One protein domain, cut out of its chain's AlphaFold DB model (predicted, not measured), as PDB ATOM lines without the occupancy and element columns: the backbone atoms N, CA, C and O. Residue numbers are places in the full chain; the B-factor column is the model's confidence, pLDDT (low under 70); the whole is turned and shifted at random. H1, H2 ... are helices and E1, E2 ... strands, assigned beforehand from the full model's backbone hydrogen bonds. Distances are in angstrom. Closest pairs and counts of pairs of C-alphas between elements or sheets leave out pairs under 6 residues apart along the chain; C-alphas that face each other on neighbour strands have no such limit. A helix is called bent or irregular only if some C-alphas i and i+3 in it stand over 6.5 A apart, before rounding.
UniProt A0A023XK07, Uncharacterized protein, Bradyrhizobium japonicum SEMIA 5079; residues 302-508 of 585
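What this domain is: This is residues 302 to 508 of the 585 residues of an uncharacterized protein of Bradyrhizobium japonicum SEMIA 5079 (UniProt A0A023XK07). Six long helices run up and down in an elongated bundle, with H4 in the middle, H2 and H3 on one side of it, H5 and H6 on another, and H1 packed on H2 and H6. A small hairpin of two strands, E1 and E2, lies at one end of the bundle, and the long loop 329 to 343 at the other. The printed part has 207 residues, with six named helices and two named strands in the order H1, H2, E1, E2, H3, H4, H5, H6 along the chain; the class is mostly helix, and the two-strand sheet is antiparallel. The whole is compact, with a radius of gyration of the C-alphas of 18.0 A, and spans 62 by 36 by 29 A.

Where its parts are: Find C-alpha 304 at (93.418, 17.249, 69.786); from there H1 runs to residue 328, 36.2 A away. H2 holds residues 344 to 372, 42.5 A, with a kink of 26 degrees near residue 352; it is neither bent nor irregular, but only just: C-alphas 352 and 355 are 6.5 A apart. E1, residues 377 to 380, and E2, residues 383 to 386, follow. H3 is residues 388 to 413, 37.8 A. H4 begins at C-alpha 418, at (112.752, 18.417, 38.206), and reaches 447 over 44.6 A; it kinks by 34 degrees near residue 426 and is only just irregular, C-alphas 423 and 426 being 6.9 A apart. H5, residues 453 to 480, measures 40.0 A. H6, residues 483 to 508, 33.6 A, is irregular, with C-alphas 485 and 488 8.5 A apart, kinks by 46 degrees near residue 490, and ends at C-alpha 508, at (99.665, 15.996, 71.865).

How they stand to each other: Start at the hub, H4. It touches H3 in a helical hairpin, closest at the C-alphas of Ala 395 and Met 432, 4.1 A, at a steep tilt of 41 degrees. With residues 427 to 439 alone it touches H2, closest at the C-alphas of Ala 359 and Gly 435, 4.7 A. H4 and H5 form a hairpin at a shallow tilt of 7 degrees, closest at the C-alphas of Pro 426 and Ala 471, 4.5 A. H6 touches H5, its hairpin partner, closest at the C-alphas of Gly 465 and Ala 498, 4.0 A. H1 touches H6, closest at the C-alphas of Val 312 and Val 500, 5.4 A; H1 and H4 are apart. In the hairpin E1 and E2, N 378 and O 385 are 3.1 A apart, within hydrogen-bond range. Every O i to N i+4 pair is within range in H1; the counts are 23 of 25 in H2, 20 of 22 in H3, 19 of 26 in H4, 23 of 24 in H5 and 19 of 22 in H6.

The domain as a whole: Look to Gly 330 and Gly 381 for the C-alphas farthest apart, 62.9 A. The printed part has no cut; the link from H1 to H2 is long. Confidence is under 70 at residues 302 to 303, 305, 372 and 379 to 384.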
ATOM      1  N   GLY A 302      88.515  19.361  73.573       55.88
ATOM      2  CA  GLY A 302      88.350  19.679  72.159       55.88
ATOM      3  C   GLY A 302      89.353  18.928  71.287       55.88
ATOM      4  O   GLY A 302      90.408  18.502  71.760       55.88
ATOM      5  N   ASP A 303      88.995  18.765  70.015       66.69
ATOM      6  CA  ASP A 303      89.705  17.942  69.040       66.69
ATOM      7  C   ASP A 303      91.226  18.181  69.085       66.69
ATOM      8  O   ASP A 303      91.734  19.240  68.708       66.69
ATOM      9  N   LEU A 304      91.965  17.192  69.596       70.06
ATOM     10  CA  LEU A 304      93.418  17.249  69.786       70.06
ATOM     11  C   LEU A 304      94.144  17.633  68.500       70.06
ATOM     12  O   LEU A 304      95.132  18.369  68.534       70.06
ATOM     13  N   GLN A 305      93.646  17.133  67.368       69.31
ATOM     14  CA  GLN A 305      94.188  17.468  66.061       69.31
ATOM     15  C   GLN A 305      94.027  18.964  65.800       69.31
ATOM     16  O   GLN A 305      95.018  19.623  65.509       69.31
ATOM     17  N   LEU A 306      92.842  19.531  66.027       74.62
ATOM     18  CA  LEU A 306      92.595  20.959  65.840       74.62
ATOM     19  C   LEU A 306      93.474  21.827  66.749       74.62
ATOM     20  O   LEU A 306      94.072  22.788  66.268       74.62
ATOM     21  N   VAL A 307      93.607  21.480  68.034       75.56
ATOM     22  CA  VAL A 307      94.467  22.226  68.973       75.56
ATOM     23  C   VAL A 307      95.931  22.157  68.536       75.56
ATOM     24  O   VAL A 307      96.601  23.188  68.479       75.56
ATOM     25  N   SER A 308      96.420  20.967  68.171       74.88
ATOM     26  CA  SER A 308      97.802  20.785  67.710       74.88
ATOM     27  C   SER A 308      98.084  21.552  66.414       74.88
ATOM     28  O   SER A 308      99.073  22.274  66.335       74.88
ATOM     29  N   LEU A 309      97.180  21.495  65.432       82.06
ATOM     30  CA  LEU A 309      97.294  22.221  64.168       82.06
ATOM     31  C   LEU A 309      97.217  23.738  64.372       82.06
ATOM     32  O   LEU A 309      97.992  24.481  63.773       82.06
ATOM     33  N   THR A 310      96.341  24.204  65.260       79.38
ATOM     34  CA  THR A 310      96.255  25.628  65.609       79.38
ATOM     35  C   THR A 310      97.559  26.102  66.245       79.38
ATOM     36  O   THR A 310      98.086  27.144  65.858       79.38
ATOM     37  N   ALA A 311      98.134  25.317  67.161       78.44
ATOM     38  CA  ALA A 311      99.412  25.637  67.789       78.44
ATOM     39  C   ALA A 311     100.565  25.694  66.769       78.44
ATOM     40  O   ALA A 311     101.387  26.608  66.837       78.44
ATOM     41  N   VAL A 312     100.597  24.774  65.795       83.50
ATOM     42  CA  VAL A 312     101.552  24.806  64.671       83.50
ATOM     43  C   VAL A 312     101.391  26.105  63.882       83.50
ATOM     44  O   VAL A 312     102.352  26.856  63.745       83.50
ATOM     45  N   ALA A 313     100.178  26.402  63.404       82.88
ATOM     46  CA  ALA A 313      99.912  27.576  62.575       82.88
ATOM     47  C   ALA A 313     100.290  28.884  63.290       82.88
ATOM     48  O   ALA A 313     100.996  29.718  62.724       82.88
ATOM     49  N   VAL A 314      99.892  29.031  64.557       78.50
ATOM     50  CA  VAL A 314     100.226  30.200  65.385       78.50
ATOM     51  C   VAL A 314     101.738  30.327  65.577       78.50
ATOM     52  O   VAL A 314     102.274  31.422  65.429       78.50
ATOM     53  N   SER A 315     102.443  29.223  65.849       79.94
ATOM     54  CA  SER A 315     103.898  29.244  66.052       79.94
ATOM     55  C   SER A 315     104.643  29.707  64.800       79.94
ATOM     56  O   SER A 315     105.535  30.547  64.894       79.94
ATOM     57  N   VAL A 316     104.257  29.202  63.621       84.88
ATOM     58  CA  VAL A 316     104.908  29.581  62.361       84.88
ATOM     59  C   VAL A 316     104.635  31.049  62.019       84.88
ATOM     60  O   VAL A 316     105.567  31.773  61.676       84.88
ATOM     61  N   ILE A 317     103.386  31.509  62.164       81.00
ATOM     62  CA  ILE A 317     103.004  32.897  61.865       81.00
ATOM     63  C   ILE A 317     103.713  33.873  62.809       81.00
ATOM     64  O   ILE A 317     104.306  34.844  62.344       81.00
ATOM     65  N   LEU A 318     103.697  33.620  64.123       81.88
ATOM     66  CA  LEU A 318     104.323  34.513  65.102       81.88
ATOM     67  C   LEU A 318     105.835  34.623  64.895       81.88
ATOM     68  O   LEU A 318     106.369  35.729  64.918       81.88
ATOM     69  N   LEU A 319     106.523  33.501  64.662       86.62
ATOM     70  CA  LEU A 319     107.964  33.517  64.406       86.62
ATOM     71  C   LEU A 319     108.303  34.174  63.068       86.62
ATOM     72  O   LEU A 319     109.284  34.908  62.995       86.62
ATOM     73  N   GLY A 320     107.491  33.959  62.030       84.81
ATOM     74  CA  GLY A 320     107.662  34.621  60.738       84.81
ATOM     75  C   GLY A 320     107.491  36.141  60.825       84.81
ATOM     76  O   GLY A 320     108.329  36.874  60.307       84.81
ATOM     77  N   LEU A 321     106.461  36.618  61.532       80.06
ATOM     78  CA  LEU A 321     106.227  38.050  61.761       80.06
ATOM     79  C   LEU A 321     107.308  38.678  62.650       80.06
ATOM     80  O   LEU A 321     107.780  39.776  62.370       80.06
ATOM     81  N   ALA A 322     107.742  37.981  63.705       84.44
ATOM     82  CA  ALA A 322     108.841  38.450  64.546       84.44
ATOM     83  C   ALA A 322     110.144  38.568  63.743       84.44
ATOM     84  O   ALA A 322     110.863  39.554  63.873       84.44
ATOM     85  N   ALA A 323     110.429  37.587  62.883       86.06
ATOM     86  CA  ALA A 323     111.597  37.587  62.015       86.06
ATOM     87  C   ALA A 323     111.574  38.750  61.011       86.06
ATOM     88  O   ALA A 323     112.578  39.447  60.880       86.06
ATOM     89  N   GLU A 324     110.432  38.998  60.362       83.25
ATOM     90  CA  GLU A 324     110.233  40.157  59.484       83.25
ATOM     91  C   GLU A 324     110.479  41.475  60.235       83.25
ATOM     92  O   GLU A 324     111.285  42.296  59.797       83.25
ATOM     93  N   GLY A 325     109.838  41.661  61.395       82.31
ATOM     94  CA  GLY A 325     109.978  42.880  62.192       82.31
ATOM     95  C   GLY A 325     111.419  43.130  62.637       82.31
ATOM     96  O   GLY A 325     111.919  44.246  62.532       82.31
ATOM     97  N   LEU A 326     112.128  42.085  63.074       84.44
ATOM     98  CA  LEU A 326     113.542  42.183  63.438       84.44
ATOM     99  C   LEU A 326     114.442  42.516  62.230       84.44
ATOM    100  O   LEU A 326     115.401  43.274  62.381       84.44
ATOM    101  N   GLY A 327     114.111  42.007  61.039       83.12
ATOM    102  CA  GLY A 327     114.790  42.361  59.790       83.12
ATOM    103  C   GLY A 327     114.585  43.832  59.410       83.12
ATOM    104  O   GLY A 327     115.545  44.520  59.067       83.12
ATOM    105  N   GLN A 328     113.361  44.350  59.553       82.62
ATOM    106  CA  GLN A 328     113.033  45.761  59.287       82.62
ATOM    107  C   GLN A 328     113.715  46.735  60.255       82.62
ATOM    108  O   GLN A 328     114.019  47.866  59.880       82.62
ATOM    109  N   LEU A 329     114.001  46.297  61.484       86.88
ATOM    110  CA  LEU A 329     114.768  47.077  62.459       86.88
ATOM    111  C   LEU A 329     116.263  47.189  62.107       86.88
ATOM    112  O   LEU A 329     116.994  47.898  62.796       86.88
ATOM    113  N   GLY A 330     116.730  46.506  61.054       84.44
ATOM    114  CA  GLY A 330     118.117  46.576  60.599       84.44
ATOM    115  C   GLY A 330     119.110  45.920  61.560       84.44
ATOM    116  O   GLY A 330     120.286  46.281  61.564       84.44
ATOM    117  N   LEU A 331     118.655  44.967  62.384       84.06
ATOM    118  CA  LEU A 331     119.509  44.262  63.347       84.06
ATOM    119  C   LEU A 331     120.565  43.370  62.668       84.06
ATOM    120  O   LEU A 331     121.574  43.038  63.287       84.06
ATOM    121  N   TRP A 332     120.350  42.993  61.403       87.94
ATOM    122  CA  TRP A 332     121.331  42.336  60.537       87.94
ATOM    123  C   TRP A 332     121.044  42.639  59.060       87.94
ATOM    124  O   TRP A 332     120.000  43.183  58.702       87.94
ATOM    125  N   THR A 333     121.978  42.266  58.184       86.50
ATOM    126  CA  THR A 333     121.812  42.356  56.728       86.50
ATOM    127  C   THR A 333     121.040  41.135  56.228       86.50
ATOM    128  O   THR A 333     121.616  40.057  56.079       86.50
ATOM    129  N   ALA A 334     119.727  41.280  56.047       87.50
ATOM    130  CA  ALA A 334     118.867  40.197  55.578       87.50
ATOM    131  C   ALA A 334     119.235  39.769  54.147       87.50
ATOM    132  O   ALA A 334     119.509  40.613  53.293       87.50
ATOM    133  N   SER A 335     119.239  38.462  53.888       89.00
ATOM    134  CA  SER A 335     119.422  37.921  52.543       89.00
ATOM    135  C   SER A 335     118.204  38.205  51.658       89.00
ATOM    136  O   SER A 335     117.090  38.417  52.143       89.00
ATOM    137  N   ASP A 336     118.385  38.129  50.339       86.94
ATOM    138  CA  ASP A 336     117.300  38.338  49.365       86.94
ATOM    139  C   ASP A 336     116.150  37.323  49.509       86.94
ATOM    140  O   ASP A 336     115.046  37.542  49.013       86.94
ATOM    141  N   VAL A 337     116.402  36.197  50.182       86.31
ATOM    142  CA  VAL A 337     115.426  35.122  50.417       86.31
ATOM    143  C   VAL A 337     114.770  35.197  51.798       86.31
ATOM    144  O   VAL A 337     113.903  34.379  52.123       86.31
ATOM    145  N   PHE A 338     115.181  36.158  52.623       87.25
ATOM    146  CA  PHE A 338     114.538  36.454  53.892       87.25
ATOM    147  C   PHE A 338     113.159  37.101  53.660       87.25
ATOM    148  O   PHE A 338     112.990  37.775  52.645       87.25
ATOM    149  N   PRO A 339     112.152  36.911  54.540       83.19
ATOM    150  CA  PRO A 339     110.850  37.559  54.380       83.19
ATOM    151  C   PRO A 339     110.970  39.079  54.198       83.19
ATOM    152  O   PRO A 339     111.394  39.781  55.110       83.19
ATOM    153  N   GLN A 340     110.582  39.573  53.018       81.31
ATOM    154  CA  GLN A 340     110.635  41.004  52.673       81.31
ATOM    155  C   GLN A 340     109.274  41.698  52.815       81.31
ATOM    156  O   GLN A 340     109.176  42.919  52.722       81.31
ATOM    157  N   THR A 341     108.196  40.924  52.976       82.81
ATOM    158  CA  THR A 341     106.826  41.446  53.030       82.81
ATOM    159  C   THR A 341     106.021  40.765  54.127       82.81
ATOM    160  O   THR A 341     106.165  39.562  54.345       82.81
ATOM    161  N   VAL A 342     105.078  41.507  54.711       76.44
ATOM    162  CA  VAL A 342     104.121  41.022  55.724       76.44
ATOM    163  C   VAL A 342     103.324  39.798  55.252       76.44
ATOM    164  O   VAL A 342     102.896  38.978  56.058       76.44
ATOM    165  N   MET A 343     103.127  39.633  53.937       76.12
ATOM    166  CA  MET A 343     102.385  38.495  53.381       76.12
ATOM    167  C   MET A 343     103.213  37.211  53.277       76.12
ATOM    168  O   MET A 343     102.649  36.118  53.232       76.12
ATOM    169  N   GLN A 344     104.541  37.309  53.241       80.81
ATOM    170  CA  GLN A 344     105.413  36.153  53.048       80.81
ATOM    171  C   GLN A 344     105.362  35.141  54.209       80.81
ATOM    172  O   GLN A 344     105.235  33.950  53.920       80.81
ATOM    173  N   PRO A 345     105.316  35.558  55.493       80.06
ATOM    174  CA  PRO A 345     105.080  34.656  56.621       80.06
ATOM    175  C   PRO A 345     103.823  33.788  56.501       80.06
ATOM    176  O   PRO A 345     103.837  32.644  56.942       80.06
ATOM    177  N   PHE A 346     102.744  34.280  55.884       78.44
ATOM    178  CA  PHE A 346     101.514  33.498  55.709       78.44
ATOM    179  C   PHE A 346     101.681  32.393  54.659       78.44
ATOM    180  O   PHE A 346     101.212  31.272  54.858       78.44
ATOM    181  N   TRP A 347     102.390  32.682  53.566       82.81
ATOM    182  CA  TRP A 347     102.723  31.685  52.546       82.81
ATOM    183  C   TRP A 347     103.680  30.625  53.079       82.81
ATOM    184  O   TRP A 347     103.464  29.430  52.876       82.81
ATOM    185  N   ASP A 348     104.697  31.069  53.811       83.44
ATOM    186  CA  ASP A 348     105.649  30.197  54.485       83.44
ATOM    187  C   ASP A 348     104.958  29.328  55.539       83.44
ATOM    188  O   ASP A 348     105.256  28.139  55.654       83.44
ATOM    189  N   ALA A 349     103.993  29.897  56.269       83.56
ATOM    190  CA  ALA A 349     103.174  29.167  57.223       83.56
ATOM    191  C   ALA A 349     102.346  28.086  56.545       83.56
ATOM    192  O   ALA A 349     102.360  26.951  57.010       83.56
ATOM    193  N   ALA A 350     101.687  28.393  55.428       82.38
ATOM    194  CA  ALA A 350     100.928  27.397  54.685       82.38
ATOM    195  C   ALA A 350     101.834  26.266  54.161       82.38
ATOM    196  O   ALA A 350     101.528  25.096  54.381       82.38
ATOM    197  N   ALA A 351     102.988  26.597  53.569       86.44
ATOM    198  CA  ALA A 351     103.959  25.607  53.091       86.44
ATOM    199  C   ALA A 351     104.504  24.722  54.223       86.44
ATOM    200  O   ALA A 351     104.599  23.507  54.077       86.44
ATOM    201  N   THR A 352     104.813  25.328  55.371       87.31
ATOM    202  CA  THR A 352     105.312  24.623  56.558       87.31
ATOM    203  C   THR A 352     104.222  23.760  57.186       87.31
ATOM    204  O   THR A 352     104.500  22.656  57.634       87.31
ATOM    205  N   PHE A 353     102.973  24.222  57.200       88.12
ATOM    206  CA  PHE A 353     101.843  23.527  57.812       88.12
ATOM    207  C   PHE A 353     101.474  22.228  57.086       88.12
ATOM    208  O   PHE A 353     101.144  21.239  57.740       88.12
ATOM    209  N   VAL A 354     101.565  22.202  55.752       90.25
ATOM    210  CA  VAL A 354     101.207  21.045  54.908       90.25
ATOM    211  C   VAL A 354     101.852  19.721  55.361       90.25
ATOM    212  O   VAL A 354     101.098  18.767  55.593       90.25
ATOM    213  N   PRO A 355     103.186  19.600  55.526       92.56
ATOM    214  CA  PRO A 355     103.810  18.342  55.935       92.56
ATOM    215  C   PRO A 355     103.405  17.913  57.351       92.56
ATOM    216  O   PRO A 355     103.153  16.727  57.561       92.56
ATOM    217  N   TYR A 356     103.264  18.846  58.301       92.31
ATOM    218  CA  TYR A 356     102.826  18.537  59.670       92.31
ATOM    219  C   TYR A 356     101.379  18.046  59.714       92.31
ATOM    220  O   TYR A 356     101.092  17.003  60.303       92.31
ATOM    221  N   ALA A 357     100.469  18.766  59.052       89.25
ATOM    222  CA  ALA A 357      99.058  18.408  59.000       89.25
ATOM    223  C   ALA A 357      98.848  17.052  58.323       89.25
ATOM    224  O   ALA A 357      98.151  16.186  58.855       89.25
ATOM    225  N   THR A 358      99.527  16.838  57.194       91.31
ATOM    226  CA  THR A 358      99.495  15.561  56.476       91.31
ATOM    227  C   THR A 358     100.026  14.432  57.354       91.31
ATOM    228  O   THR A 358      99.386  13.388  57.455       91.31
ATOM    229  N   ALA A 359     101.156  14.637  58.035       94.50
ATOM    230  CA  ALA A 359     101.748  13.627  58.902       94.50
ATOM    231  C   ALA A 359     100.836  13.229  60.067       94.50
ATOM    232  O   ALA A 359     100.716  12.038  60.337       94.50
ATOM    233  N   ILE A 360     100.178  14.191  60.723       91.12
ATOM    234  CA  ILE A 360      99.248  13.938  61.835       91.12
ATOM    235  C   ILE A 360      98.047  13.108  61.362       91.12
ATOM    236  O   ILE A 360      97.723  12.088  61.971       91.12
ATOM    237  N   ILE A 361      97.415  13.511  60.255       87.56
ATOM    238  CA  ILE A 361      96.244  12.812  59.703       87.56
ATOM    239  C   ILE A 361      96.635  11.399  59.260       87.56
ATOM    240  O   ILE A 361      96.003  10.420  59.646       87.56
ATOM    241  N   VAL A 362      97.706  11.269  58.475       91.94
ATOM    242  CA  VAL A 362      98.148   9.975  57.940       91.94
ATOM    243  C   VAL A 362      98.616   9.043  59.054       91.94
ATOM    244  O   VAL A 362      98.293   7.856  59.014       91.94
ATOM    245  N   ALA A 363      99.316   9.554  60.070       94.25
ATOM    246  CA  ALA A 363      99.739   8.753  61.213       94.25
ATOM    247  C   ALA A 363      98.542   8.180  61.974       94.25
ATOM    248  O   ALA A 363      98.542   6.987  62.276       94.25
ATOM    249  N   ASP A 364      97.512   8.992  62.226       89.06
ATOM    250  CA  ASP A 364      96.272   8.536  62.858       89.06
ATOM    251  C   ASP A 364      95.583   7.437  62.033       89.06
ATOM    252  O   ASP A 364      95.262   6.372  62.561       89.06
ATOM    253  N   LEU A 365      95.436   7.641  60.719       85.81
ATOM    254  CA  LEU A 365      94.796   6.667  59.828       85.81
ATOM    255  C   LEU A 365      95.560   5.338  59.758       85.81
ATOM    256  O   LEU A 365      94.963   4.261  59.840       85.81
ATOM    257  N   VAL A 366      96.886   5.394  59.598       91.12
ATOM    258  CA  VAL A 366      97.737   4.196  59.533       91.12
ATOM    259  C   VAL A 366      97.704   3.450  60.865       91.12
ATOM    260  O   VAL A 366      97.588   2.222  60.866       91.12
ATOM    261  N   ARG A 367      97.776   4.183  61.983       90.94
ATOM    262  CA  ARG A 367      97.705   3.629  63.336       90.94
ATOM    263  C   ARG A 367      96.381   2.910  63.572       90.94
ATOM    264  O   ARG A 367      96.407   1.719  63.870       90.94
ATOM    265  N   ARG A 368      95.244   3.585  63.368       82.25
ATOM    266  CA  ARG A 368      93.896   3.004  63.530       82.25
ATOM    267  C   ARG A 368      93.739   1.727  62.726       82.25
ATOM    268  O   ARG A 368      93.528   0.662  63.290       82.25
ATOM    269  N   ARG A 369      94.039   1.785  61.425       82.69
ATOM    270  CA  ARG A 369      93.935   0.621  60.538       82.69
ATOM    271  C   ARG A 369      94.800  -0.559  60.987       82.69
ATOM    272  O   ARG A 369      94.476  -1.712  60.702       82.69
ATOM    273  N   ALA A 370      95.947  -0.297  61.605       85.88
ATOM    274  CA  ALA A 370      96.814  -1.344  62.128       85.88
ATOM    275  C   ALA A 370      96.333  -1.891  63.482       85.88
ATOM    276  O   ALA A 370      96.516  -3.088  63.725       85.88
ATOM    277  N   ILE A 371      95.706  -1.060  64.322       81.19
ATOM    278  CA  ILE A 371      95.019  -1.474  65.556       81.19
ATOM    279  C   ILE A 371      93.823  -2.360  65.208       81.19
ATOM    280  O   ILE A 371      93.755  -3.480  65.706       81.19
ATOM    281  N   ASP A 372      92.979  -1.937  64.267       69.00
ATOM    282  CA  ASP A 372      91.795  -2.689  63.820       69.00
ATOM    283  C   ASP A 372      92.167  -4.071  63.274       69.00
ATOM    284  O   ASP A 372      91.453  -5.055  63.437       69.00
ATOM    285  N   LYS A 373      93.334  -4.167  62.627       78.94
ATOM    286  CA  LYS A 373      93.882  -5.431  62.115       78.94
ATOM    287  C   LYS A 373      94.604  -6.266  63.177       78.94
ATOM    288  O   LYS A 373      95.164  -7.303  62.823       78.94
ATOM    289  N   GLY A 374      94.685  -5.802  64.425       78.44
ATOM    290  CA  GLY A 374      95.417  -6.456  65.513       78.44
ATOM    291  C   GLY A 374      96.934  -6.531  65.297       78.44
ATOM    292  O   GLY A 374      97.600  -7.371  65.889       78.44
ATOM    293  N   ARG A 375      97.502  -5.694  64.416       87.31
ATOM    294  CA  ARG A 375      98.933  -5.717  64.042       87.31
ATOM    295  C   ARG A 375      99.766  -4.659  64.763       87.31
ATOM    296  O   ARG A 375     100.988  -4.626  64.603       87.31
ATOM    297  N   TRP A 376      99.114  -3.754  65.489       89.00
ATOM    298  CA  TRP A 376      99.780  -2.615  66.115       89.00
ATOM    299  C   TRP A 376     100.592  -3.005  67.355       89.00
ATOM    300  O   TRP A 376     101.747  -2.597  67.509       89.00
ATOM    301  N   PHE A 377     100.017  -3.857  68.201       84.69
ATOM    302  CA  PHE A 377     100.655  -4.346  69.416       84.69
ATOM    303  C   PHE A 377     101.176  -5.766  69.211       84.69
ATOM    304  O   PHE A 377     100.480  -6.621  68.669       84.69
ATOM    305  N   VAL A 378     102.405  -6.023  69.661       79.69
ATOM    306  CA  VAL A 378     102.944  -7.385  69.723       79.69
ATOM    307  C   VAL A 378     102.640  -7.927  71.112       79.69
ATOM    308  O   VAL A 378     102.973  -7.296  72.119       79.69
ATOM    309  N   ALA A 379     101.989  -9.087  71.170       65.94
ATOM    310  CA  ALA A 379     101.769  -9.794  72.422       65.94
ATOM    311  C   ALA A 379     103.116 -10.329  72.934       65.94
ATOM    312  O   ALA A 379     103.661 -11.281  72.383       65.94
ATOM    313  N   SER A 380     103.668  -9.697  73.972       58.53
ATOM    314  CA  SER A 380     104.843 -10.185  74.699       58.53
ATOM    315  C   SER A 380     104.428 -10.495  76.139       58.53
ATOM    316  O   SER A 380     104.478  -9.648  77.035       58.53
ATOM    317  N   GLY A 381     103.911 -11.708  76.353       64.12
ATOM    318  CA  GLY A 381     103.329 -12.122  77.636       64.12
ATOM    319  C   GLY A 381     102.065 -11.329  78.005       64.12
ATOM    320  O   GLY A 381     101.243 -11.027  77.145       64.12
ATOM    321  N   GLN A 382     101.907 -10.972  79.288       51.78
ATOM    322  CA  GLN A 382     100.755 -10.201  79.796       51.78
ATOM    323  C   GLN A 382     100.775  -8.705  79.425       51.78
ATOM    324  O   GLN A 382      99.807  -7.995  79.687       51.78
ATOM    325  N   ARG A 383     101.867  -8.188  78.844       58.28
ATOM    326  CA  ARG A 383     101.986  -6.767  78.487       58.28
ATOM    327  C   ARG A 383     101.983  -6.605  76.974       58.28
ATOM    328  O   ARG A 383     102.898  -7.041  76.286       58.28
ATOM    329  N   GLN A 384     100.979  -5.897  76.468       67.56
ATOM    330  CA  GLN A 384     101.015  -5.376  75.109       67.56
ATOM    331  C   GLN A 384     102.026  -4.221  75.057       67.56
ATOM    332  O   GLN A 384     101.964  -3.265  75.841       67.56
ATOM    333  N   SER A 385     103.007  -4.337  74.165       76.31
ATOM    334  CA  SER A 385     103.922  -3.251  73.821       76.31
ATOM    335  C   SER A 385     103.798  -2.956  72.335       76.31
ATOM    336  O   SER A 385     103.758  -3.880  71.517       76.31
ATOM    337  N   ALA A 386     103.744  -1.674  71.985       76.75
ATOM    338  CA  ALA A 386     103.814  -1.257  70.596       76.75
ATOM    339  C   ALA A 386     105.158  -1.697  70.000       76.75
ATOM    340  O   ALA A 386     106.209  -1.578  70.636       76.75
ATOM    341  N   SER A 387     105.125  -2.246  68.788       85.69
ATOM    342  CA  SER A 387     106.350  -2.612  68.081       85.69
ATOM    343  C   SER A 387     107.031  -1.359  67.549       85.69
ATOM    344  O   SER A 387     106.418  -0.606  66.794       85.69
ATOM    345  N   GLY A 388     108.321  -1.172  67.849       88.38
ATOM    346  CA  GLY A 388     109.111  -0.068  67.289       88.38
ATOM    347  C   GLY A 388     109.062  -0.006  65.755       88.38
ATOM    348  O   GLY A 388     109.065   1.074  65.168       88.38
ATOM    349  N   ALA A 389     108.908  -1.160  65.095       91.88
ATOM    350  CA  ALA A 389     108.761  -1.245  63.644       91.88
ATOM    351  C   ALA A 389     107.494  -0.545  63.118       91.88
ATOM    352  O   ALA A 389     107.489  -0.059  61.988       91.88
ATOM    353  N   ASN A 390     106.424  -0.472  63.915       93.12
ATOM    354  CA  ASN A 390     105.194   0.207  63.514       93.12
ATOM    355  C   ASN A 390     105.368   1.732  63.495       93.12
ATOM    356  O   ASN A 390     104.881   2.365  62.559       93.12
ATOM    357  N   TYR A 391     106.152   2.309  64.413       94.88
ATOM    358  CA  TYR A 391     106.501   3.734  64.357       94.88
ATOM    359  C   TYR A 391     107.342   4.072  63.128       94.88
ATOM    360  O   TYR A 391     107.073   5.067  62.465       94.88
ATOM    361  N   VAL A 392     108.301   3.215  62.763       95.44
ATOM    362  CA  VAL A 392     109.099   3.395  61.538       95.44
ATOM    363  C   VAL A 392     108.217   3.318  60.290       95.44
ATOM    364  O   VAL A 392     108.360   4.136  59.385       95.44
ATOM    365  N   ARG A 393     107.263   2.379  60.237       94.69
ATOM    366  CA  ARG A 393     106.298   2.288  59.128       94.69
ATOM    367  C   ARG A 393     105.440   3.543  59.017       94.69
ATOM    368  O   ARG A 393     105.287   4.054  57.912       94.69
ATOM    369  N   VAL A 394     104.908   4.038  60.138       96.00
ATOM    370  CA  VAL A 394     104.165   5.305  60.163       96.00
ATOM    371  C   VAL A 394     105.048   6.443  59.670       96.00
ATOM    372  O   VAL A 394     104.627   7.159  58.771       96.00
ATOM    373  N   ALA A 395     106.282   6.553  60.167       97.00
ATOM    374  CA  ALA A 395     107.229   7.573  59.735       97.00
ATOM    375  C   ALA A 395     107.400   7.563  58.211       97.00
ATOM    376  O   ALA A 395     107.187   8.580  57.563       97.00
ATOM    377  N   VAL A 396     107.709   6.404  57.619       97.19
ATOM    378  CA  VAL A 396     107.921   6.269  56.168       97.19
ATOM    379  C   VAL A 396     106.666   6.638  55.375       97.19
ATOM    380  O   VAL A 396     106.762   7.392  54.409       97.19
ATOM    381  N   ILE A 397     105.487   6.153  55.783       96.75
ATOM    382  CA  ILE A 397     104.229   6.463  55.087       96.75
ATOM    383  C   ILE A 397     103.909   7.962  55.191       96.75
ATOM    384  O   ILE A 397     103.544   8.570  54.186       96.75
ATOM    385  N   CYS A 398     104.098   8.574  56.364       97.31
ATOM    386  CA  CYS A 398     103.928  10.013  56.553       97.31
ATOM    387  C   CYS A 398     104.940  10.824  55.738       97.31
ATOM    388  O   CYS A 398     104.560  11.842  55.173       97.31
ATOM    389  N   GLY A 399     106.188  10.367  55.610       96.75
ATOM    390  CA  GLY A 399     107.195  10.992  54.750       96.75
ATOM    391  C   GLY A 399     106.782  11.012  53.282       96.75
ATOM    392  O   GLY A 399     106.800  12.065  52.649       96.75
ATOM    393  N   VAL A 400     106.334   9.867  52.754       96.25
ATOM    394  CA  VAL A 400     105.827   9.765  51.375       96.25
ATOM    395  C   VAL A 400     104.599  10.654  51.182       96.25
ATOM    396  O   VAL A 400     104.539  11.418  50.223       96.25
ATOM    397  N   ALA A 401     103.631  10.594  52.098       93.25
ATOM    398  CA  ALA A 401     102.419  11.400  52.003       93.25
ATOM    399  C   ALA A 401     102.712  12.904  52.112       93.25
ATOM    400  O   ALA A 401     102.180  13.683  51.328       93.25
ATOM    401  N   GLY A 402     103.588  13.309  53.034       94.94
ATOM    402  CA  GLY A 402     104.022  14.694  53.204       94.94
ATOM    403  C   GLY A 402     104.761  15.225  51.977       94.94
ATOM    404  O   GLY A 402     104.481  16.336  51.542       94.94
ATOM    405  N   TYR A 403     105.627  14.414  51.361       95.00
ATOM    406  CA  TYR A 403     106.283  14.759  50.097       95.00
ATOM    407  C   TYR A 403     105.275  14.979  48.964       95.00
ATOM    408  O   TYR A 403     105.332  15.988  48.266       95.00
ATOM    409  N   LEU A 404     104.312  14.066  48.804       91.94
ATOM    410  CA  LEU A 404     103.252  14.215  47.806       91.94
ATOM    411  C   LEU A 404     102.393  15.458  48.076       91.94
ATOM    412  O   LEU A 404     102.064  16.185  47.142       91.94
ATOM    413  N   ALA A 405     102.069  15.737  49.339       89.75
ATOM    414  CA  ALA A 405     101.316  16.924  49.723       89.75
ATOM    415  C   ALA A 405     102.090  18.219  49.421       89.75
ATOM    416  O   ALA A 405     101.499  19.175  48.923       89.75
ATOM    417  N   LEU A 406     103.408  18.234  49.642       90.81
ATOM    418  CA  LEU A 406     104.285  19.349  49.276       90.81
ATOM    419  C   LEU A 406     104.402  19.532  47.763       90.81
ATOM    420  O   LEU A 406     104.373  20.663  47.294       90.81
ATOM    421  N   ILE A 407     104.450  18.450  46.981       89.44
ATOM    422  CA  ILE A 407     104.366  18.539  45.517       89.44
ATOM    423  C   ILE A 407     103.059  19.211  45.107       89.44
ATOM    424  O   ILE A 407     103.076  20.160  44.328       89.44
ATOM    425  N   VAL A 408     101.930  18.736  45.641       84.19
ATOM    426  CA  VAL A 408     100.611  19.307  45.341       84.19
ATOM    427  C   VAL A 408     100.558  20.776  45.756       84.19
ATOM    428  O   VAL A 408     100.060  21.605  45.002       84.19
ATOM    429  N   TRP A 409     101.132  21.129  46.903       86.88
ATOM    430  CA  TRP A 409     101.272  22.518  47.323       86.88
ATOM    431  C   TRP A 409     102.137  23.332  46.349       86.88
ATOM    432  O   TRP A 409     101.724  24.405  45.916       86.88
ATOM    433  N   GLY A 410     103.290  22.816  45.925       85.00
ATOM    434  CA  GLY A 410     104.187  23.466  44.968       85.00
ATOM    435  C   GLY A 410     103.538  23.712  43.602       85.00
ATOM    436  O   GLY A 410     103.767  24.760  42.997       85.00
ATOM    437  N   LEU A 411     102.648  22.816  43.154       80.12
ATOM    438  CA  LEU A 411     101.857  23.001  41.930       80.12
ATOM    439  C   LEU A 411     100.952  24.244  41.988       80.12
ATOM    440  O   LEU A 411     100.652  24.828  40.947       80.12
ATOM    441  N   THR A 412     100.540  24.696  43.181       74.25
ATOM    442  CA  THR A 412      99.774  25.953  43.326       74.25
ATOM    443  C   THR A 412     100.628  27.186  43.018       74.25
ATOM    444  O   THR A 412     100.103  28.231  42.630       74.25
ATOM    445  N   GLN A 413     101.953  27.063  43.150       79.56
ATOM    446  CA  GLN A 413     102.902  28.161  42.980       79.56
ATOM    447  C   GLN A 413     103.489  28.211  41.561       79.56
ATOM    448  O   GLN A 413     103.857  29.283  41.071       79.56
ATOM    449  N   GLY A 414     103.572  27.075  40.867       77.56
ATOM    450  CA  GLY A 414     104.073  27.023  39.497       77.56
ATOM    451  C   GLY A 414     104.071  25.622  38.884       77.56
ATOM    452  O   GLY A 414     103.784  24.644  39.570       77.56
ATOM    453  N   PRO A 415     104.392  25.514  37.581       77.62
ATOM    454  CA  PRO A 415     104.461  24.227  36.904       77.62
ATOM    455  C   PRO A 415     105.554  23.343  37.527       77.62
ATOM    456  O   PRO A 415     106.600  23.858  37.940       77.62
ATOM    457  N   PRO A 416     105.349  22.016  37.564       80.56
ATOM    458  CA  PRO A 416     106.317  21.106  38.150       80.56
ATOM    459  C   PRO A 416     107.615  21.114  37.338       80.56
ATOM    460  O   PRO A 416     107.610  21.029  36.111       80.56
ATOM    461  N   THR A 417     108.747  21.184  38.034       87.88
ATOM    462  CA  THR A 417     110.084  21.056  37.447       87.88
ATOM    463  C   THR A 417     110.862  19.968  38.179       87.88
ATOM    464  O   THR A 417     110.622  19.692  39.353       87.88
ATOM    465  N   GLN A 418     111.859  19.367  37.528       88.81
ATOM    466  CA  GLN A 418     112.752  18.417  38.206       88.81
ATOM    467  C   GLN A 418     113.413  19.038  39.452       88.81
ATOM    468  O   GLN A 418     113.595  18.376  40.476       88.81
ATOM    469  N   LYS A 419     113.724  20.339  39.377       87.69
ATOM    470  CA  LYS A 419     114.296  21.100  40.486       87.69
ATOM    471  C   LYS A 419     113.302  21.252  41.641       87.69
ATOM    472  O   LYS A 419     113.698  21.008  42.774       87.69
ATOM    473  N   SER A 420     112.030  21.568  41.375       83.38
ATOM    474  CA  SER A 420     111.010  21.666  42.432       83.38
ATOM    475  C   SER A 420     110.796  20.329  43.136       83.38
ATOM    476  O   SER A 420     110.781  20.291  44.358       83.38
ATOM    477  N   PHE A 421     110.762  19.209  42.404       89.06
ATOM    478  CA  PHE A 421     110.685  17.885  43.033       89.06
ATOM    479  C   PHE A 421     111.860  17.593  43.963       89.06
ATOM    480  O   PHE A 421     111.667  16.967  45.001       89.06
ATOM    481  N   SER A 422     113.062  18.050  43.604       91.00
ATOM    482  CA  SER A 422     114.274  17.842  44.403       91.00
ATOM    483  C   SER A 422     114.311  18.728  45.653       91.00
ATOM    484  O   SER A 422     114.845  18.306  46.674       91.00
ATOM    485  N   ILE A 423     113.730  19.933  45.582       89.12
ATOM    486  CA  ILE A 423     113.629  20.876  46.708       89.12
ATOM    487  C   ILE A 423     112.714  20.329  47.812       89.12
ATOM    488  O   ILE A 423     113.009  20.525  48.983       89.12
ATOM    489  N   GLU A 424     111.650  19.599  47.466       91.31
ATOM    490  CA  GLU A 424     110.682  19.112  48.463       91.31
ATOM    491  C   GLU A 424     111.115  17.819  49.184       91.31
ATOM    492  O   GLU A 424     110.635  17.535  50.281       91.31
ATOM    493  N   ILE A 425     112.032  17.022  48.609       92.69
ATOM    494  CA  ILE A 425     112.461  15.729  49.191       92.69
ATOM    495  C   ILE A 425     112.947  15.881  50.643       92.69
ATOM    496  O   ILE A 425     112.503  15.113  51.498       92.69
ATOM    497  N   PRO A 426     113.825  16.847  50.973       93.38
ATOM    498  CA  PRO A 426     114.318  17.007  52.335       93.38
ATOM    499  C   PRO A 426     113.221  17.333  53.359       93.38
ATOM    500  O   PRO A 426     113.312  16.906  54.509       93.38
ATOM    501  N   PHE A 427     112.157  18.036  52.956       92.19
ATOM    502  CA  PHE A 427     111.036  18.369  53.840       92.19
ATOM    503  C   PHE A 427     110.154  17.157  54.177       92.19
ATOM    504  O   PHE A 427     109.442  17.182  55.183       92.19
ATOM    505  N   ALA A 428     110.263  16.051  53.431       94.50
ATOM    506  CA  ALA A 428     109.629  14.783  53.796       94.50
ATOM    507  C   ALA A 428     110.085  14.283  55.179       94.50
ATOM    508  O   ALA A 428     109.301  13.658  55.893       94.50
ATOM    509  N   LEU A 429     111.319  14.607  55.597       94.38
ATOM    510  CA  LEU A 429     111.853  14.247  56.914       94.38
ATOM    511  C   LEU A 429     111.025  14.842  58.061       94.38
ATOM    512  O   LEU A 429     110.831  14.176  59.076       94.38
ATOM    513  N   LEU A 430     110.489  16.058  57.889       95.19
ATOM    514  CA  LEU A 430     109.609  16.676  58.885       95.19
ATOM    515  C   LEU A 430     108.340  15.845  59.071       95.19
ATOM    516  O   LEU A 430     107.991  15.492  60.195       95.19
ATOM    517  N   ALA A 431     107.703  15.447  57.967       96.38
ATOM    518  CA  ALA A 431     106.509  14.611  58.015       96.38
ATOM    519  C   ALA A 431     106.793  13.223  58.625       96.38
ATOM    520  O   ALA A 431     105.970  12.699  59.378       96.38
ATOM    521  N   MET A 432     107.972  12.644  58.360       97.50
ATOM    522  CA  MET A 432     108.397  11.382  58.980       97.50
ATOM    523  C   MET A 432     108.500  11.499  60.501       97.50
ATOM    524  O   MET A 432     107.924  10.680  61.221       97.50
ATOM    525  N   VAL A 433     109.233  12.507  60.986       97.38
ATOM    526  CA  VAL A 433     109.457  12.727  62.419       97.38
ATOM    527  C   VAL A 433     108.134  13.006  63.123       97.38
ATOM    528  O   VAL A 433     107.800  12.315  64.083       97.38
ATOM    529  N   THR A 434     107.329  13.933  62.603       96.12
ATOM    530  CA  THR A 434     106.024  14.266  63.182       96.12
ATOM    531  C   THR A 434     105.084  13.070  63.231       96.12
ATOM    532  O   THR A 434     104.471  12.828  64.265       96.12
ATOM    533  N   GLY A 435     104.985  12.288  62.153       96.00
ATOM    534  CA  GLY A 435     104.118  11.110  62.131       96.00
ATOM    535  C   GLY A 435     104.531  10.060  63.166       96.00
ATOM    536  O   GLY A 435     103.681   9.504  63.866       96.00
ATOM    537  N   ALA A 436     105.839   9.820  63.306       96.38
ATOM    538  CA  ALA A 436     106.380   8.884  64.288       96.38
ATOM    539  C   ALA A 436     106.082   9.323  65.729       96.38
ATOM    540  O   ALA A 436     105.571   8.526  66.518       96.38
ATOM    541  N   PHE A 437     106.368  10.586  66.060       95.88
ATOM    542  CA  PHE A 437     106.128  11.134  67.395       95.88
ATOM    543  C   PHE A 437     104.647  11.226  67.731       95.88
ATOM    544  O   PHE A 437     104.265  10.872  68.842       95.88
ATOM    545  N   TYR A 438     103.803  11.612  66.774       94.31
ATOM    546  CA  TYR A 438     102.357  11.628  66.962       94.31
ATOM    547  C   TYR A 438     101.846  10.253  67.413       94.31
ATOM    548  O   TYR A 438     101.214  10.137  68.463       94.31
ATOM    549  N   ALA A 439     102.193   9.190  66.680       93.88
ATOM    550  CA  ALA A 439     101.804   7.827  67.038       93.88
ATOM    551  C   ALA A 439     102.407   7.371  68.382       93.88
ATOM    552  O   ALA A 439     101.718   6.744  69.185       93.88
ATOM    553  N   TYR A 440     103.672   7.710  68.646       94.25
ATOM    554  CA  TYR A 440     104.358   7.384  69.899       94.25
ATOM    555  C   TYR A 440     103.709   8.052  71.121       94.25
ATOM    556  O   TYR A 440     103.514   7.413  72.158       94.25
ATOM    557  N   HIS A 441     103.355   9.332  71.012       92.56
ATOM    558  CA  HIS A 441     102.713  10.084  72.089       92.56
ATOM    559  C   HIS A 441     101.312   9.560  72.383       92.56
ATOM    560  O   HIS A 441     100.970   9.403  73.556       92.56
ATOM    561  N   LEU A 442     100.533   9.231  71.344       89.25
ATOM    562  CA  LEU A 442      99.230   8.580  71.502       89.25
ATOM    563  C   LEU A 442      99.362   7.247  72.244       89.25
ATOM    564  O   LEU A 442      98.719   7.050  73.272       89.25
ATOM    565  N   ASP A 443     100.252   6.363  71.788       90.00
ATOM    566  CA  ASP A 443     100.431   5.042  72.394       90.00
ATOM    567  C   ASP A 443     100.871   5.119  73.860       90.00
ATOM    568  O   ASP A 443     100.371   4.370  74.700       90.00
ATOM    569  N   ASN A 444     101.795   6.019  74.204       88.94
ATOM    570  CA  ASN A 444     102.250   6.161  75.588       88.94
ATOM    571  C   ASN A 444     101.196   6.792  76.493       88.94
ATOM    572  O   ASN A 444     101.088   6.414  77.666       88.94
ATOM    573  N   ALA A 445     100.413   7.732  75.964       85.19
ATOM    574  CA  ALA A 445      99.286   8.308  76.678       85.19
ATOM    575  C   ALA A 445      98.197   7.257  76.935       85.19
ATOM    576  O   ALA A 445      97.726   7.138  78.070       85.19
ATOM    577  N   GLU A 446      97.858   6.438  75.941       80.06
ATOM    578  CA  GLU A 446      96.891   5.343  76.066       80.06
ATOM    579  C   GLU A 446      97.394   4.244  77.015       80.06
ATOM    580  O   GLU A 446      96.683   3.845  77.937       80.06
ATOM    581  N   ALA A 447      98.658   3.830  76.891       81.12
ATOM    582  CA  ALA A 447      99.261   2.798  77.737       81.12
ATOM    583  C   ALA A 447      99.569   3.265  79.172       81.12
ATOM    584  O   ALA A 447      99.952   2.450  80.013       81.12
ATOM    585  N   GLY A 448      99.465   4.567  79.461       81.12
ATOM    586  CA  GLY A 448      99.862   5.139  80.753       81.12
ATOM    587  C   GLY A 448     101.361   5.037  81.033       81.12
ATOM    588  O   GLY A 448     101.765   5.014  82.190       81.12
ATOM    589  N   LYS A 449     102.179   4.966  79.979       86.62
ATOM    590  CA  LYS A 449     103.642   4.819  80.033       86.62
ATOM    591  C   LYS A 449     104.337   6.093  79.556       86.62
ATOM    592  O   LYS A 449     105.299   6.036  78.795       86.62
ATOM    593  N   ARG A 450     103.817   7.257  79.950       85.81
ATOM    594  CA  ARG A 450     104.366   8.536  79.492       85.81
ATOM    595  C   ARG A 450     105.813   8.703  79.969       85.81
ATOM    596  O   ARG A 450     106.067   8.527  81.165       85.81
ATOM    597  N   PRO A 451     106.756   9.028  79.067       89.12
ATOM    598  CA  PRO A 451     108.105   9.386  79.474       89.12
ATOM    599  C   PRO A 451     108.093  10.719  80.235       89.12
ATOM    600  O   PRO A 451     107.066  11.394  80.351       89.12
ATOM    601  N   SER A 452     109.241  11.106  80.793       91.88
ATOM    602  CA  SER A 452     109.339  12.388  81.490       91.88
ATOM    603  C   SER A 452     109.015  13.542  80.539       91.88
ATOM    604  O   SER A 452     109.337  13.511  79.349       91.88
ATOM    605  N   ARG A 453     108.401  14.603  81.072       89.19
ATOM    606  CA  ARG A 453     107.984  15.753  80.260       89.19
ATOM    607  C   ARG A 453     109.151  16.418  79.527       89.19
ATOM    608  O   ARG A 453     108.995  16.850  78.393       89.19
ATOM    609  N   ALA A 454     110.324  16.454  80.160       91.44
ATOM    610  CA  ALA A 454     111.546  16.963  79.547       91.44
ATOM    611  C   ALA A 454     111.983  16.120  78.336       91.44
ATOM    612  O   ALA A 454     112.458  16.679  77.354       91.44
ATOM    613  N   TRP A 455     111.787  14.798  78.382       94.56
ATOM    614  CA  TRP A 455     112.085  13.917  77.254       94.56
ATOM    615  C   TRP A 455     111.103  14.134  76.098       94.56
ATOM    616  O   TRP A 455     111.551  14.308  74.969       94.56
ATOM    617  N   GLU A 456     109.790  14.184  76.383       90.12
ATOM    618  CA  GLU A 456     108.749  14.430  75.364       90.12
ATOM    619  C   GLU A 456     109.045  15.724  74.599       90.12
ATOM    620  O   GLU A 456     109.140  15.715  73.375       90.12
ATOM    621  N   LEU A 457     109.245  16.822  75.337       92.44
ATOM    622  CA  LEU A 457     109.488  18.140  74.758       92.44
ATOM    623  C   LEU A 457     110.852  18.216  74.074       92.44
ATOM    624  O   LEU A 457     110.945  18.708  72.954       92.44
ATOM    625  N   GLY A 458     111.910  17.733  74.727       93.25
ATOM    626  CA  GLY A 458     113.271  17.876  74.223       93.25
ATOM    627  C   GLY A 458     113.506  17.097  72.934       93.25
ATOM    628  O   GLY A 458     114.068  17.644  71.987       93.25
ATOM    629  N   PHE A 459     113.068  15.836  72.871       94.50
ATOM    630  CA  PHE A 459     113.429  14.959  71.756       94.50
ATOM    631  C   PHE A 459     112.718  15.353  70.454       94.50
ATOM    632  O   PHE A 459     113.365  15.423  69.409       94.50
ATOM    633  N   GLU A 460     111.422  15.684  70.513       95.25
ATOM    634  CA  GLU A 460     110.678  16.138  69.330       95.25
ATOM    635  C   GLU A 460     111.174  17.508  68.846       95.25
ATOM    636  O   GLU A 460     111.480  17.641  67.666       95.25
ATOM    637  N   THR A 461     111.376  18.479  69.752       96.31
ATOM    638  CA  THR A 461     111.925  19.815  69.429       96.31
ATOM    639  C   THR A 461     113.268  19.725  68.705       96.31
ATOM    640  O   THR A 461     113.491  20.394  67.695       96.31
ATOM    641  N   VAL A 462     114.186  18.898  69.220       97.38
ATOM    642  CA  VAL A 462     115.522  18.747  68.632       97.38
ATOM    643  C   VAL A 462     115.433  18.068  67.270       97.38
ATOM    644  O   VAL A 462     116.053  18.542  66.320       97.38
ATOM    645  N   LEU A 463     114.659  16.987  67.138       96.94
ATOM    646  CA  LEU A 463     114.579  16.252  65.876       96.94
ATOM    647  C   LEU A 463     113.866  17.035  64.771       96.94
ATOM    648  O   LEU A 463     114.346  17.017  63.636       96.94
ATOM    649  N   THR A 464     112.777  17.751  65.068       95.88
ATOM    650  CA  THR A 464     112.123  18.611  64.069       95.88
ATOM    651  C   THR A 464     113.015  19.789  63.688       95.88
ATOM    652  O   THR A 464     113.116  20.106  62.505       95.88
ATOM    653  N   GLY A 465     113.732  20.386  64.648       96.62
ATOM    654  CA  GLY A 465     114.735  21.418  64.382       96.62
ATOM    655  C   GLY A 465     115.847  20.923  63.452       96.62
ATOM    656  O   GLY A 465     116.102  21.535  62.418       96.62
ATOM    657  N   VAL A 466     116.459  19.773  63.756       97.56
ATOM    658  CA  VAL A 466     117.510  19.162  62.920       97.56
ATOM    659  C   VAL A 466     116.986  18.819  61.524       97.56
ATOM    660  O   VAL A 466     117.654  19.114  60.535       97.56
ATOM    661  N   CYS A 467     115.788  18.247  61.408       96.44
ATOM    662  CA  CYS A 467     115.191  17.962  60.103       96.44
ATOM    663  C   CYS A 467     114.889  19.246  59.320       96.44
ATOM    664  O   CYS A 467     115.135  19.290  58.118       96.44
ATOM    665  N   GLY A 468     114.433  20.306  59.993       95.19
ATOM    666  CA  GLY A 468     114.227  21.625  59.395       95.19
ATOM    667  C   GLY A 468     115.530  22.254  58.901       95.19
ATOM    668  O   GLY A 468     115.560  22.812  57.805       95.19
ATOM    669  N   LEU A 469     116.618  22.097  59.659       96.44
ATOM    670  CA  LEU A 469     117.960  22.530  59.267       96.44
ATOM    671  C   LEU A 469     118.441  21.789  58.016       96.44
ATOM    672  O   LEU A 469     118.850  22.426  57.048       96.44
ATOM    673  N   ILE A 470     118.362  20.454  58.015       95.12
ATOM    674  CA  ILE A 470     118.735  19.628  56.857       95.12
ATOM    675  C   ILE A 470     117.907  20.040  55.639       95.12
ATOM    676  O   ILE A 470     118.464  20.241  54.557       95.12
ATOM    677  N   ALA A 471     116.594  20.209  55.823       93.50
ATOM    678  CA  ALA A 471     115.693  20.558  54.742       93.50
ATOM    679  C   ALA A 471     115.997  21.930  54.142       93.50
ATOM    680  O   ALA A 471     116.113  22.053  52.920       93.50
ATOM    681  N   ALA A 472     116.215  22.938  54.985       92.88
ATOM    682  CA  ALA A 472     116.573  24.274  54.538       92.88
ATOM    683  C   ALA A 472     117.946  24.294  53.847       92.88
ATOM    684  O   ALA A 472     118.058  24.815  52.739       92.88
ATOM    685  N   CYS A 473     118.974  23.680  54.442       93.62
ATOM    686  CA  CYS A 473     120.315  23.610  53.856       93.62
ATOM    687  C   CYS A 473     120.300  22.955  52.471       93.62
ATOM    688  O   CYS A 473     120.844  23.514  51.519       93.62
ATOM    689  N   ALA A 474     119.655  21.792  52.341       92.69
ATOM    690  CA  ALA A 474     119.570  21.074  51.074       92.69
ATOM    691  C   ALA A 474     118.794  21.875  50.018       92.69
ATOM    692  O   ALA A 474     119.258  22.014  48.886       92.69
ATOM    693  N   SER A 475     117.658  22.465  50.396       90.69
ATOM    694  CA  SER A 475     116.829  23.266  49.489       90.69
ATOM    695  C   SER A 475     117.582  24.477  48.950       90.69
ATOM    696  O   SER A 475     117.625  24.690  47.740       90.69
ATOM    697  N   TRP A 476     118.249  25.239  49.819       90.94
ATOM    698  CA  TRP A 476     118.999  26.421  49.396       90.94
ATOM    699  C   TRP A 476     120.282  26.072  48.641       90.94
ATOM    700  O   TRP A 476     120.638  26.786  47.704       90.94
ATOM    701  N   GLN A 477     120.918  24.938  48.947       91.56
ATOM    702  CA  GLN A 477     122.015  24.412  48.135       91.56
ATOM    703  C   GLN A 477     121.552  24.079  46.709       91.56
ATOM    704  O   GLN A 477     122.245  24.404  45.749       91.56
ATOM    705  N   ILE A 478     120.366  23.486  46.550       87.94
ATOM    706  CA  ILE A 478     119.777  23.201  45.233       87.94
ATOM    707  C   ILE A 478     119.387  24.503  44.517       87.94
ATOM    708  O   ILE A 478     119.613  24.645  43.314       87.94
ATOM    709  N   ILE A 479     118.784  25.461  45.228       85.69
ATOM    710  CA  ILE A 479     118.279  26.707  44.638       85.69
ATOM    711  C   ILE A 479     119.427  27.611  44.186       85.69
ATOM    712  O   ILE A 479     119.446  27.978  43.009       85.69
ATOM    713  N   LEU A 480     120.364  27.919  45.087       87.88
ATOM    714  CA  LEU A 480     121.395  28.952  44.916       87.88
ATOM    715  C   LEU A 480     122.783  28.391  44.572       87.88
ATOM    716  O   LEU A 480     123.688  29.160  44.265       87.88
ATOM    717  N   GLY A 481     122.994  27.074  44.662       88.44
ATOM    718  CA  GLY A 481     124.323  26.460  44.523       88.44
ATOM    719  C   GLY A 481     125.245  26.677  45.731       88.44
ATOM    720  O   GLY A 481     126.321  26.082  45.787       88.44
ATOM    721  N   ALA A 482     124.825  27.487  46.709       88.00
ATOM    722  CA  ALA A 482     125.545  27.752  47.949       88.00
ATOM    723  C   ALA A 482     124.566  28.061  49.095       88.00
ATOM    724  O   ALA A 482     123.964  29.133  49.138       88.00
ATOM    725  N   ALA A 483     124.447  27.151  50.066       83.50
ATOM    726  CA  ALA A 483     123.587  27.337  51.241       83.50
ATOM    727  C   ALA A 483     123.950  28.586  52.072       83.50
ATOM    728  O   ALA A 483     123.071  29.217  52.656       83.50
ATOM    729  N   GLY A 484     125.229  28.987  52.080       85.06
ATOM    730  CA  GLY A 484     125.710  30.150  52.836       85.06
ATOM    731  C   GLY A 484     125.044  31.476  52.446       85.06
ATOM    732  O   GLY A 484     124.921  32.361  53.290       85.06
ATOM    733  N   ALA A 485     124.536  31.593  51.213       87.88
ATOM    734  CA  ALA A 485     123.822  32.782  50.742       87.88
ATOM    735  C   ALA A 485     122.436  32.976  51.398       87.88
ATOM    736  O   ALA A 485     121.855  34.048  51.279       87.88
ATOM    737  N   ALA A 486     121.919  31.960  52.099       91.44
ATOM    738  CA  ALA A 486     120.604  31.951  52.746       91.44
ATOM    739  C   ALA A 486     120.691  31.613  54.249       91.44
ATOM    740  O   ALA A 486     119.776  31.009  54.813       91.44
ATOM    741  N   THR A 487     121.817  31.934  54.898       92.38
ATOM    742  CA  THR A 487     122.113  31.508  56.281       92.38
ATOM    743  C   THR A 487     121.029  31.937  57.279       92.38
ATOM    744  O   THR A 487     120.582  31.134  58.096       92.38
ATOM    745  N   ASP A 488     120.551  33.175  57.185       91.38
ATOM    746  CA  ASP A 488     119.475  33.716  58.023       91.38
ATOM    747  C   ASP A 488     118.142  32.970  57.833       91.38
ATOM    748  O   ASP A 488     117.475  32.610  58.806       91.38
ATOM    749  N   ARG A 489     117.779  32.644  56.590       91.00
ATOM    750  CA  ARG A 489     116.576  31.873  56.262       91.00
ATOM    751  C   ARG A 489     116.670  30.418  56.724       91.00
ATOM    752  O   ARG A 489     115.665  29.847  57.157       91.00
ATOM    753  N   ILE A 490     117.859  29.817  56.663       94.19
ATOM    754  CA  ILE A 490     118.129  28.472  57.191       94.19
ATOM    755  C   ILE A 490     117.931  28.448  58.709       94.19
ATOM    756  O   ILE A 490     117.230  27.570  59.224       94.19
ATOM    757  N   ILE A 491     118.488  29.432  59.421       94.31
ATOM    758  CA  ILE A 491     118.319  29.569  60.873       94.31
ATOM    759  C   ILE A 491     116.839  29.758  61.215       94.31
ATOM    760  O   ILE A 491     116.317  29.036  62.064       94.31
ATOM    761  N   LEU A 492     116.137  30.650  60.511       92.38
ATOM    762  CA  LEU A 492     114.708  30.887  60.729       92.38
ATOM    763  C   LEU A 492     113.882  29.606  60.546       92.38
ATOM    764  O   LEU A 492     113.087  29.252  61.413       92.38
ATOM    765  N   THR A 493     114.110  28.874  59.455       93.19
ATOM    766  CA  THR A 493     113.402  27.615  59.177       93.19
ATOM    767  C   THR A 493     113.684  26.573  60.263       93.19
ATOM    768  O   THR A 493     112.776  25.875  60.711       93.19
ATOM    769  N   THR A 494     114.926  26.489  60.742       95.88
ATOM    770  CA  THR A 494     115.322  25.599  61.845       95.88
ATOM    771  C   THR A 494     114.566  25.934  63.133       95.88
ATOM    772  O   THR A 494     113.985  25.044  63.754       95.88
ATOM    773  N   LEU A 495     114.522  27.217  63.508       95.50
ATOM    774  CA  LEU A 495     113.837  27.689  64.714       95.50
ATOM    775  C   LEU A 495     112.323  27.475  64.644       95.50
ATOM    776  O   LEU A 495     111.732  27.016  65.618       95.50
ATOM    777  N   ILE A 496     111.707  27.745  63.488       92.88
ATOM    778  CA  ILE A 496     110.279  27.493  63.262       92.88
ATOM    779  C   ILE A 496     109.961  26.011  63.473       92.88
ATOM    780  O   ILE A 496     109.056  25.679  64.235       92.88
ATOM    781  N   ASN A 497     110.721  25.107  62.851       95.31
ATOM    782  CA  ASN A 497     110.462  23.672  62.968       95.31
ATOM    783  C   ASN A 497     110.739  23.139  64.383       95.31
ATOM    784  O   ASN A 497     109.999  22.279  64.866       95.31
ATOM    785  N   ALA A 498     111.740  23.676  65.089       96.12
ATOM    786  CA  ALA A 498     111.963  23.365  66.500       96.12
ATOM    787  C   ALA A 498     110.770  23.806  67.369       96.12
ATOM    788  O   ALA A 498     110.251  23.012  68.151       96.12
ATOM    789  N   ALA A 499     110.277  25.036  67.190       93.38
ATOM    790  CA  ALA A 499     109.117  25.547  67.921       93.38
ATOM    791  C   ALA A 499     107.838  24.751  67.626       93.38
ATOM    792  O   ALA A 499     107.061  24.471  68.538       93.38
ATOM    793  N   VAL A 500     107.644  24.330  66.373       92.81
ATOM    794  CA  VAL A 500     106.554  23.426  65.994       92.81
ATOM    795  C   VAL A 500     106.668  22.089  66.730       92.81
ATOM    796  O   VAL A 500     105.695  21.666  67.350       92.81
ATOM    797  N   GLY A 501     107.845  21.453  66.732       94.81
ATOM    798  CA  GLY A 501     108.068  20.206  67.477       94.81
ATOM    799  C   GLY A 501     107.822  20.360  68.979       94.81
ATOM    800  O   GLY A 501     107.183  19.505  69.589       94.81
ATOM    801  N   PHE A 502     108.234  21.486  69.565       94.31
ATOM    802  CA  PHE A 502     107.935  21.817  70.959       94.31
ATOM    803  C   PHE A 502     106.427  21.923  71.214       94.31
ATOM    804  O   PHE A 502     105.919  21.335  72.169       94.31
ATOM    805  N   ALA A 503     105.700  22.655  70.365       90.81
ATOM    806  CA  ALA A 503     104.259  22.835  70.494       90.81
ATOM    807  C   ALA A 503     103.511  21.498  70.365       90.81
ATOM    808  O   ALA A 503     102.646  21.185  71.185       90.81
ATOM    809  N   LEU A 504     103.880  20.675  69.383       92.19
ATOM    810  CA  LEU A 504     103.312  19.345  69.174       92.19
ATOM    811  C   LEU A 504     103.558  18.427  70.382       92.19
ATOM    812  O   LEU A 504     102.593  17.900  70.946       92.19
ATOM    813  N   ALA A 505     104.798  18.336  70.870       92.31
ATOM    814  CA  ALA A 505     105.140  17.592  72.085       92.31
ATOM    815  C   ALA A 505     104.460  18.147  73.346       92.31
ATOM    816  O   ALA A 505     104.234  17.429  74.328       92.31
ATOM    817  N   TRP A 506     104.124  19.438  73.353       90.94
ATOM    818  CA  TRP A 506     103.405  20.034  74.462       90.94
ATOM    819  C   TRP A 506     101.945  19.574  74.474       90.94
ATOM    820  O   TRP A 506     101.480  19.007  75.469       90.94
ATOM    821  N   TYR A 507     101.232  19.775  73.371       86.62
ATOM    822  CA  TYR A 507      99.790  19.563  73.328       86.62
ATOM    823  C   TYR A 507      99.401  18.098  73.123       86.62
ATOM    824  O   TYR A 507      98.502  17.625  73.821       86.62
ATOM    825  N   ILE A 508     100.085  17.354  72.244       88.25
ATOM    826  CA  ILE A 508      99.665  15.996  71.865       88.25
ATOM    827  C   ILE A 508      99.601  15.044  73.062       88.25
ATOM    828  O   ILE A 508      98.531  14.494  73.298       88.25
TER     829      ILE A 508